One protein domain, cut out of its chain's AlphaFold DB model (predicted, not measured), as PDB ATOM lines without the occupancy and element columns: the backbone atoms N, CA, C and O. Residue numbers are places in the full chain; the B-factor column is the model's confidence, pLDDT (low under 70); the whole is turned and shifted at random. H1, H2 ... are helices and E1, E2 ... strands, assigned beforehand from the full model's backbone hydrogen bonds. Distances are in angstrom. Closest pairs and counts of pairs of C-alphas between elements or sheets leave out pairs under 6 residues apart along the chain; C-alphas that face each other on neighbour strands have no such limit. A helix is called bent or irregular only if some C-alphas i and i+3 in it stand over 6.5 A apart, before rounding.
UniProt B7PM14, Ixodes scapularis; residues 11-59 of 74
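This is residues 11 to 59 of the 74 residues of a protein of Ixodes scapularis (UniProt B7PM14). Two helices, H1 and H2, run the same way side by side, and between them along the chain a single bent strand, E1, runs back the other way; the centres of the three parts make a triangle, with H1 and E1 11.1 A apart, H1 and H2 11.9 A apart, and E1 and H2 13.1 A apart, centre to centre. H1 and H2 meet over a short stretch of each, and the strand bends by 64 degrees along its course. The printed part has 49 residues with two named helices and one named strand, in the order H1, E1, H2, and its class is mixed, helices and strands. It is compact, with a radius of gyration of the C-alphas of 10.6 A, and elongated, spanning 32 by 18 by 16 A.

H1 is residues 14 to 25, 16.7 A long from first to last C-alpha, and begins with C-alpha 14 at (-23.536, -32.040, -28.927). E1 is residues 30 to 37, 19.3 A long, and begins with C-alpha 30 at (-13.828, -24.569, -12.756). H2 is residues 44 to 57, 19.9 A long, and ends with C-alpha 57 at (-12.648, -21.520, -30.060).

H1 touches H2 with residues 17 to 21 alone, and H2 touches H1 with residues 50 to 54 alone. Their closest C-alphas, those of Leu 21 and Ile 54, are 7.0 A apart. They run the same way at a shallow tilt of 34 degrees, only just short of steep. The closest C-alphas of H1 and E1 are those of Ala 23 and Cys 30, at 6.0 A. Those of E1 and H2 are Cys 37 and Val 47, at 6.4 A. E1 bends at residue 33 and pairs with no named strand. In H1 and H2 every O i to N i+4 pair is within hydrogen-bond range.

The C-alphas of Ser 28 and Asp 43, the two farthest apart, are 32.2 A apart. The printed part has no cut. The link from H1 to E1 is tight and the link from E1 to H2 is short. The mean pLDDT of the printed part is 92.4, and no printed residue is under 70.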
ATOM      1  N   ASP A  11     -16.825 -38.395 -25.411       94.38
ATOM      2  CA  ASP A  11     -16.940 -38.659 -26.849       94.38
ATOM      3  C   ASP A  11     -17.384 -37.425 -27.655       94.38
ATOM      4  O   ASP A  11     -17.510 -37.483 -28.874       94.38
ATOM      5  N   VAL A  12     -17.526 -36.262 -27.015       92.81
ATOM      6  CA  VAL A  12     -17.788 -34.969 -27.666       92.81
ATOM      7  C   VAL A  12     -18.996 -35.031 -28.611       92.81
ATOM      8  O   VAL A  12     -18.932 -34.647 -29.791       92.81
ATOM      9  N   GLY A  13     -20.116 -35.503 -28.063       92.62
ATOM     10  CA  GLY A  13     -21.450 -35.241 -28.574       92.62
ATOM     11  C   GLY A  13     -21.822 -33.754 -28.511       92.62
ATOM     12  O   GLY A  13     -21.032 -32.878 -28.147       92.62
ATOM     13  N   VAL A  14     -23.054 -33.435 -28.909       92.06
ATOM     14  CA  VAL A  14     -23.536 -32.040 -28.927       92.06
ATOM     15  C   VAL A  14     -23.648 -31.478 -27.507       92.06
ATOM     16  O   VAL A  14     -23.263 -30.338 -27.251       92.06
ATOM     17  N   ASP A  15     -24.160 -32.283 -26.585       93.94
ATOM     18  CA  ASP A  15     -24.293 -31.980 -25.164       93.94
ATOM     19  C   ASP A  15     -22.936 -31.904 -24.454       93.94
ATOM     20  O   ASP A  15     -22.695 -30.944 -23.717       93.94
ATOM     21  N   ASP A  16     -22.007 -32.814 -24.754       95.06
ATOM     22  CA  ASP A  16     -20.626 -32.734 -24.264       95.06
ATOM     23  C   ASP A  16     -19.924 -31.450 -24.702       95.06
ATOM     24  O   ASP A  16     -19.233 -30.797 -23.918       95.06
ATOM     25  N   ALA A  17     -20.117 -31.053 -25.964       94.31
ATOM     26  CA  ALA A  17     -19.539 -29.826 -26.487       94.31
ATOM     27  C   ALA A  17     -20.048 -28.602 -25.713       94.31
ATOM     28  O   ALA A  17     -19.264 -27.712 -25.376       94.31
ATOM     29  N   MET A  18     -21.342 -28.568 -25.378       95.50
ATOM     30  CA  MET A  18     -21.911 -27.516 -24.532       95.50
ATOM     31  C   MET A  18     -21.340 -27.552 -23.110       95.50
ATOM     32  O   MET A  18     -21.000 -26.498 -22.569       95.50
ATOM     33  N   ALA A  19     -21.193 -28.739 -22.516       94.75
ATOM     34  CA  ALA A  19     -20.613 -28.903 -21.186       94.75
ATOM     35  C   ALA A  19     -19.154 -28.422 -21.135       94.75
ATOM     36  O   ALA A  19     -18.786 -27.668 -20.232       94.75
ATOM     37  N   LEU A  20     -18.345 -28.772 -22.140       94.69
ATOM     38  CA  LEU A  20     -16.967 -28.302 -22.280       94.69
ATOM     39  C   LEU A  20     -16.892 -26.780 -22.433       94.69
ATOM     40  O   LEU A  20     -16.099 -26.140 -21.747       94.69
ATOM     41  N   LEU A  21     -17.731 -26.177 -23.283       94.75
ATOM     42  CA  LEU A  21     -17.778 -24.718 -23.438       94.75
ATOM     43  C   LEU A  21     -18.117 -24.017 -22.114       94.75
ATOM     44  O   LEU A  21     -17.487 -23.016 -21.770       94.75
ATOM     45  N   LEU A  22     -19.077 -24.552 -21.355       93.94
ATOM     46  CA  LEU A  22     -19.447 -24.024 -20.041       93.94
ATOM     47  C   LEU A  22     -18.305 -24.164 -19.032       93.94
ATOM     48  O   LEU A  22     -17.967 -23.178 -18.374       93.94
ATOM     49  N   ALA A  23     -17.680 -25.339 -18.946       93.19
ATOM     50  CA  ALA A  23     -16.547 -25.582 -18.054       93.19
ATOM     51  C   ALA A  23     -15.371 -24.638 -18.358       93.19
ATOM     52  O   ALA A  23     -14.793 -24.047 -17.450       93.19
ATOM     53  N   LEU A  24     -15.070 -24.416 -19.641       92.56
ATOM     54  CA  LEU A  24     -13.978 -23.547 -20.086       92.56
ATOM     55  C   LEU A  24     -14.293 -22.044 -19.982       92.56
ATOM     56  O   LEU A  24     -13.373 -21.228 -20.069       92.56
ATOM     57  N   SER A  25     -15.562 -21.657 -19.796       92.50
ATOM     58  CA  SER A  25     -15.990 -20.248 -19.766       92.50
ATOM     59  C   SER A  25     -15.581 -19.491 -18.498       92.50
ATOM     60  O   SER A  25     -15.466 -18.266 -18.532       92.50
ATOM     61  N   ASN A  26     -15.348 -20.194 -17.381       90.56
ATOM     62  CA  ASN A  26     -14.987 -19.575 -16.104       90.56
ATOM     63  C   ASN A  26     -13.899 -20.367 -15.349       90.56
ATOM     64  O   ASN A  26     -14.205 -21.042 -14.357       90.56
ATOM     65  N   PRO A  27     -12.624 -20.227 -15.764       87.12
ATOM     66  CA  PRO A  27     -11.490 -20.914 -15.144       87.12
ATOM     67  C   PRO A  27     -11.322 -20.635 -13.646       87.12
ATOM     68  O   PRO A  27     -10.847 -21.491 -12.913       87.12
ATOM     69  N   SER A  28     -11.744 -19.458 -13.170       89.56
ATOM     70  CA  SER A  28     -11.647 -19.074 -11.752       89.56
ATOM     71  C   SER A  28     -12.586 -19.869 -10.839       89.56
ATOM     72  O   SER A  28     -12.428 -19.839  -9.619       89.56
ATOM     73  N   ARG A  29     -13.599 -20.528 -11.413       91.12
ATOM     74  CA  ARG A  29     -14.532 -21.403 -10.696       91.12
ATOM     75  C   ARG A  29     -14.286 -22.875 -11.017       91.12
ATOM     76  O   ARG A  29     -14.327 -23.678 -10.094       91.12
ATOM     77  N   CYS A  30     -14.064 -23.208 -12.286       92.31
ATOM     78  CA  CYS A  30     -13.828 -24.569 -12.756       92.31
ATOM     79  C   CYS A  30     -12.621 -24.586 -13.691       92.31
ATOM     80  O   CYS A  30     -12.653 -23.982 -14.764       92.31
ATOM     81  N   ARG A  31     -11.562 -25.288 -13.298       93.31
ATOM     82  CA  ARG A  31     -10.355 -25.442 -14.101       93.31
ATOM     83  C   ARG A  31     -10.257 -26.861 -14.630       93.31
ATOM     84  O   ARG A  31     -10.024 -27.819 -13.892       93.31
ATOM     85  N   VAL A  32     -10.383 -26.965 -15.948       93.56
ATOM     86  CA  VAL A  32     -10.160 -28.204 -16.691       93.56
ATOM     87  C   VAL A  32      -8.656 -28.454 -16.773       93.56
ATOM     88  O   VAL A  32      -7.920 -27.674 -17.377       93.56
ATOM     89  N   LEU A  33      -8.190 -29.523 -16.129       93.69
ATOM     90  CA  LEU A  33      -6.777 -29.913 -16.096       93.69
ATOM     91  C   LEU A  33      -6.381 -30.739 -17.319       93.69
ATOM     92  O   LEU A  33      -5.266 -30.606 -17.818       93.69
ATOM     93  N   ALA A  34      -7.289 -31.597 -17.782       93.06
ATOM     94  CA  ALA A  34      -7.094 -32.453 -18.940       93.06
ATOM     95  C   ALA A  34      -8.442 -32.822 -19.569       93.06
ATOM     96  O   ALA A  34      -9.464 -32.880 -18.879       93.06
ATOM     97  N   ILE A  35      -8.413 -33.093 -20.874       94.62
ATOM     98  CA  ILE A  35      -9.525 -33.681 -21.621       94.62
ATOM     99  C   ILE A  35      -9.006 -34.966 -22.267       94.62
ATOM    100  O   ILE A  35      -8.023 -34.923 -23.008       94.62
ATOM    101  N   THR A  36      -9.650 -36.092 -21.986       94.88
ATOM    102  CA  THR A  36      -9.409 -37.379 -22.641       94.88
ATOM    103  C   THR A  36     -10.568 -37.700 -23.578       94.88
ATOM    104  O   THR A  36     -11.715 -37.327 -23.336       94.88
ATOM    105  N   CYS A  37     -10.243 -38.312 -24.714       94.50
ATOM    106  CA  CYS A  37     -11.213 -38.649 -25.748       94.50
ATOM    107  C   CYS A  37     -11.519 -40.144 -25.679       94.50
ATOM    108  O   CYS A  37     -10.604 -40.961 -25.821       94.50
ATOM    109  N   VAL A  38     -12.794 -40.488 -25.544       93.88
ATOM    110  CA  VAL A  38     -13.290 -41.864 -25.619       93.88
ATOM    111  C   VAL A  38     -14.214 -41.999 -26.827       93.88
ATOM    112  O   VAL A  38     -14.838 -41.036 -27.255       93.88
ATOM    113  N   ALA A  39     -14.258 -43.177 -27.445       89.56
ATOM    114  CA  ALA A  39     -15.206 -43.438 -28.523       89.56
ATOM    115  C   ALA A  39     -16.587 -43.760 -27.934       89.56
ATOM    116  O   ALA A  39     -16.679 -44.521 -26.971       89.56
ATOM    117  N   GLY A  40     -17.646 -43.231 -28.544       89.44
ATOM    118  CA  GLY A  40     -19.022 -43.446 -28.100       89.44
ATOM    119  C   GLY A  40     -20.007 -43.326 -29.257       89.44
ATOM    120  O   GLY A  40     -19.916 -44.065 -30.236       89.44
ATOM    121  N   ASN A  41     -20.929 -42.369 -29.164       87.38
ATOM    122  CA  ASN A  41     -21.862 -42.017 -30.241       87.38
ATOM    123  C   ASN A  41     -21.164 -41.328 -31.422       87.38
ATOM    124  O   ASN A  41     -21.727 -41.207 -32.512       87.38
ATOM    125  N   VAL A  42     -19.945 -40.847 -31.192       89.06
ATOM    126  CA  VAL A  42     -19.094 -40.192 -32.176       89.06
ATOM    127  C   VAL A  42     -17.812 -41.010 -32.348       89.06
ATOM    128  O   VAL A  42     -17.178 -41.419 -31.374       89.06
ATOM    129  N   ASP A  43     -17.408 -41.228 -33.602       90.50
ATOM    130  CA  ASP A  43     -16.162 -41.935 -33.915       90.50
ATOM    131  C   ASP A  43     -14.940 -41.167 -33.399       90.50
ATOM    132  O   ASP A  43     -14.837 -39.951 -33.584       90.50
ATOM    133  N   LEU A  44     -13.959 -41.880 -32.840       89.69
ATOM    134  CA  LEU A  44     -12.788 -41.290 -32.173       89.69
ATOM    135  C   LEU A  44     -12.056 -40.185 -32.976       89.69
ATOM    136  O   LEU A  44     -11.714 -39.158 -32.386       89.69
ATOM    137  N   PRO A  45     -11.857 -40.289 -34.310       91.81
ATOM    138  CA  PRO A  45     -11.252 -39.200 -35.087       91.81
ATOM    139  C   PRO A  45     -12.080 -37.902 -35.081       91.81
ATOM    140  O   PRO A  45     -11.533 -36.793 -35.090       91.81
ATOM    141  N   ARG A  46     -13.414 -38.026 -35.050       93.38
ATOM    142  CA  ARG A  46     -14.337 -36.890 -34.943       93.38
ATOM    143  C   ARG A  46     -14.348 -36.325 -33.528       93.38
ATOM    144  O   ARG A  46     -14.306 -35.105 -33.406       93.38
ATOM    145  N   VAL A  47     -14.310 -37.175 -32.496       93.25
ATOM    146  CA  VAL A  47     -14.157 -36.757 -31.086       93.25
ATOM    147  C   VAL A  47     -12.930 -35.863 -30.928       93.25
ATOM    148  O   VAL A  47     -13.017 -34.735 -30.437       93.25
ATOM    149  N   TYR A  48     -11.791 -36.327 -31.443       91.81
ATOM    150  CA  TYR A  48     -10.533 -35.592 -31.396       91.81
ATOM    151  C   TYR A  48     -10.624 -34.248 -32.136       91.81
ATOM    152  O   TYR A  48     -10.293 -33.194 -31.591       91.81
ATOM    153  N   THR A  49     -11.160 -34.257 -33.362       93.81
ATOM    154  CA  THR A  49     -11.347 -33.034 -34.161       93.81
ATOM    155  C   THR A  49     -12.277 -32.029 -33.472       93.81
ATOM    156  O   THR A  49     -11.996 -30.828 -33.469       93.81
ATOM    157  N   ASN A  50     -13.379 -32.493 -32.878       94.38
ATOM    158  CA  ASN A  50     -14.335 -31.642 -32.173       94.38
ATOM    159  C   ASN A  50     -13.716 -31.045 -30.903       94.38
ATOM    160  O   ASN A  50     -13.839 -29.838 -30.688       94.38
ATOM    161  N   THR A  51     -12.978 -31.847 -30.130       94.38
ATOM    162  CA  THR A  51     -12.225 -31.381 -28.954       94.38
ATOM    163  C   THR A  51     -11.294 -30.230 -29.325       94.38
ATOM    164  O   THR A  51     -11.348 -29.159 -28.719       94.38
ATOM    165  N   LEU A  52     -10.480 -30.405 -30.375       93.38
ATOM    166  CA  LEU A  52      -9.557 -29.367 -30.836       93.38
ATOM    167  C   LEU A  52     -10.281 -28.101 -31.304       93.38
ATOM    168  O   LEU A  52      -9.819 -26.996 -31.022       93.38
ATOM    169  N   ARG A  53     -11.422 -28.233 -31.991       93.69
ATOM    170  CA  ARG A  53     -12.235 -27.082 -32.418       93.69
ATOM    171  C   ARG A  53     -12.760 -26.283 -31.229       93.69
ATOM    172  O   ARG A  53     -12.672 -25.057 -31.260       93.69
ATOM    173  N   ILE A  54     -13.260 -26.957 -30.192       94.00
ATOM    174  CA  ILE A  54     -13.753 -26.319 -28.963       94.00
ATOM    175  C   ILE A  54     -12.607 -25.608 -28.239       94.00
ATOM    176  O   ILE A  54     -12.713 -24.420 -27.938       94.00
ATOM    177  N   LEU A  55     -11.478 -26.292 -28.027       92.38
ATOM    178  CA  LEU A  55     -10.302 -25.699 -27.383       92.38
ATOM    179  C   LEU A  55      -9.771 -24.485 -28.154       92.38
ATOM    180  O   LEU A  55      -9.413 -23.474 -27.545       92.38
ATOM    181  N   ASN A  56      -9.756 -24.562 -29.487       91.94
ATOM    182  CA  ASN A  56      -9.341 -23.461 -30.348       91.94
ATOM    183  C   ASN A  56     -10.305 -22.274 -30.230       91.94
ATOM    184  O   ASN A  56      -9.868 -21.135 -30.073       91.94
ATOM    185  N   PHE A  57     -11.614 -22.538 -30.243       92.25
ATOM    186  CA  PHE A  57     -12.648 -21.520 -30.060       92.25
ATOM    187  C   PHE A  57     -12.520 -20.808 -28.705       92.25
ATOM    188  O   PHE A  57     -12.551 -19.579 -28.645       92.25
ATOM    189  N   CYS A  58     -12.289 -21.562 -27.628       88.94
ATOM    190  CA  CYS A  58     -12.084 -21.021 -26.285       88.94
ATOM    191  C   CYS A  58     -10.710 -20.363 -26.078       88.94
ATOM    192  O   CYS A  58     -10.463 -19.835 -24.997       88.94
ATOM    193  N   LYS A  59      -9.803 -20.402 -27.070       85.00
ATOM    194  CA  LYS A  59      -8.394 -19.974 -26.942       85.00
ATOM    195  C   LYS A  59      -7.655 -20.674 -25.790       85.00
ATOM    196  O   LYS A  59      -6.724 -20.126 -25.211       85.00
TER     197      LYS A  59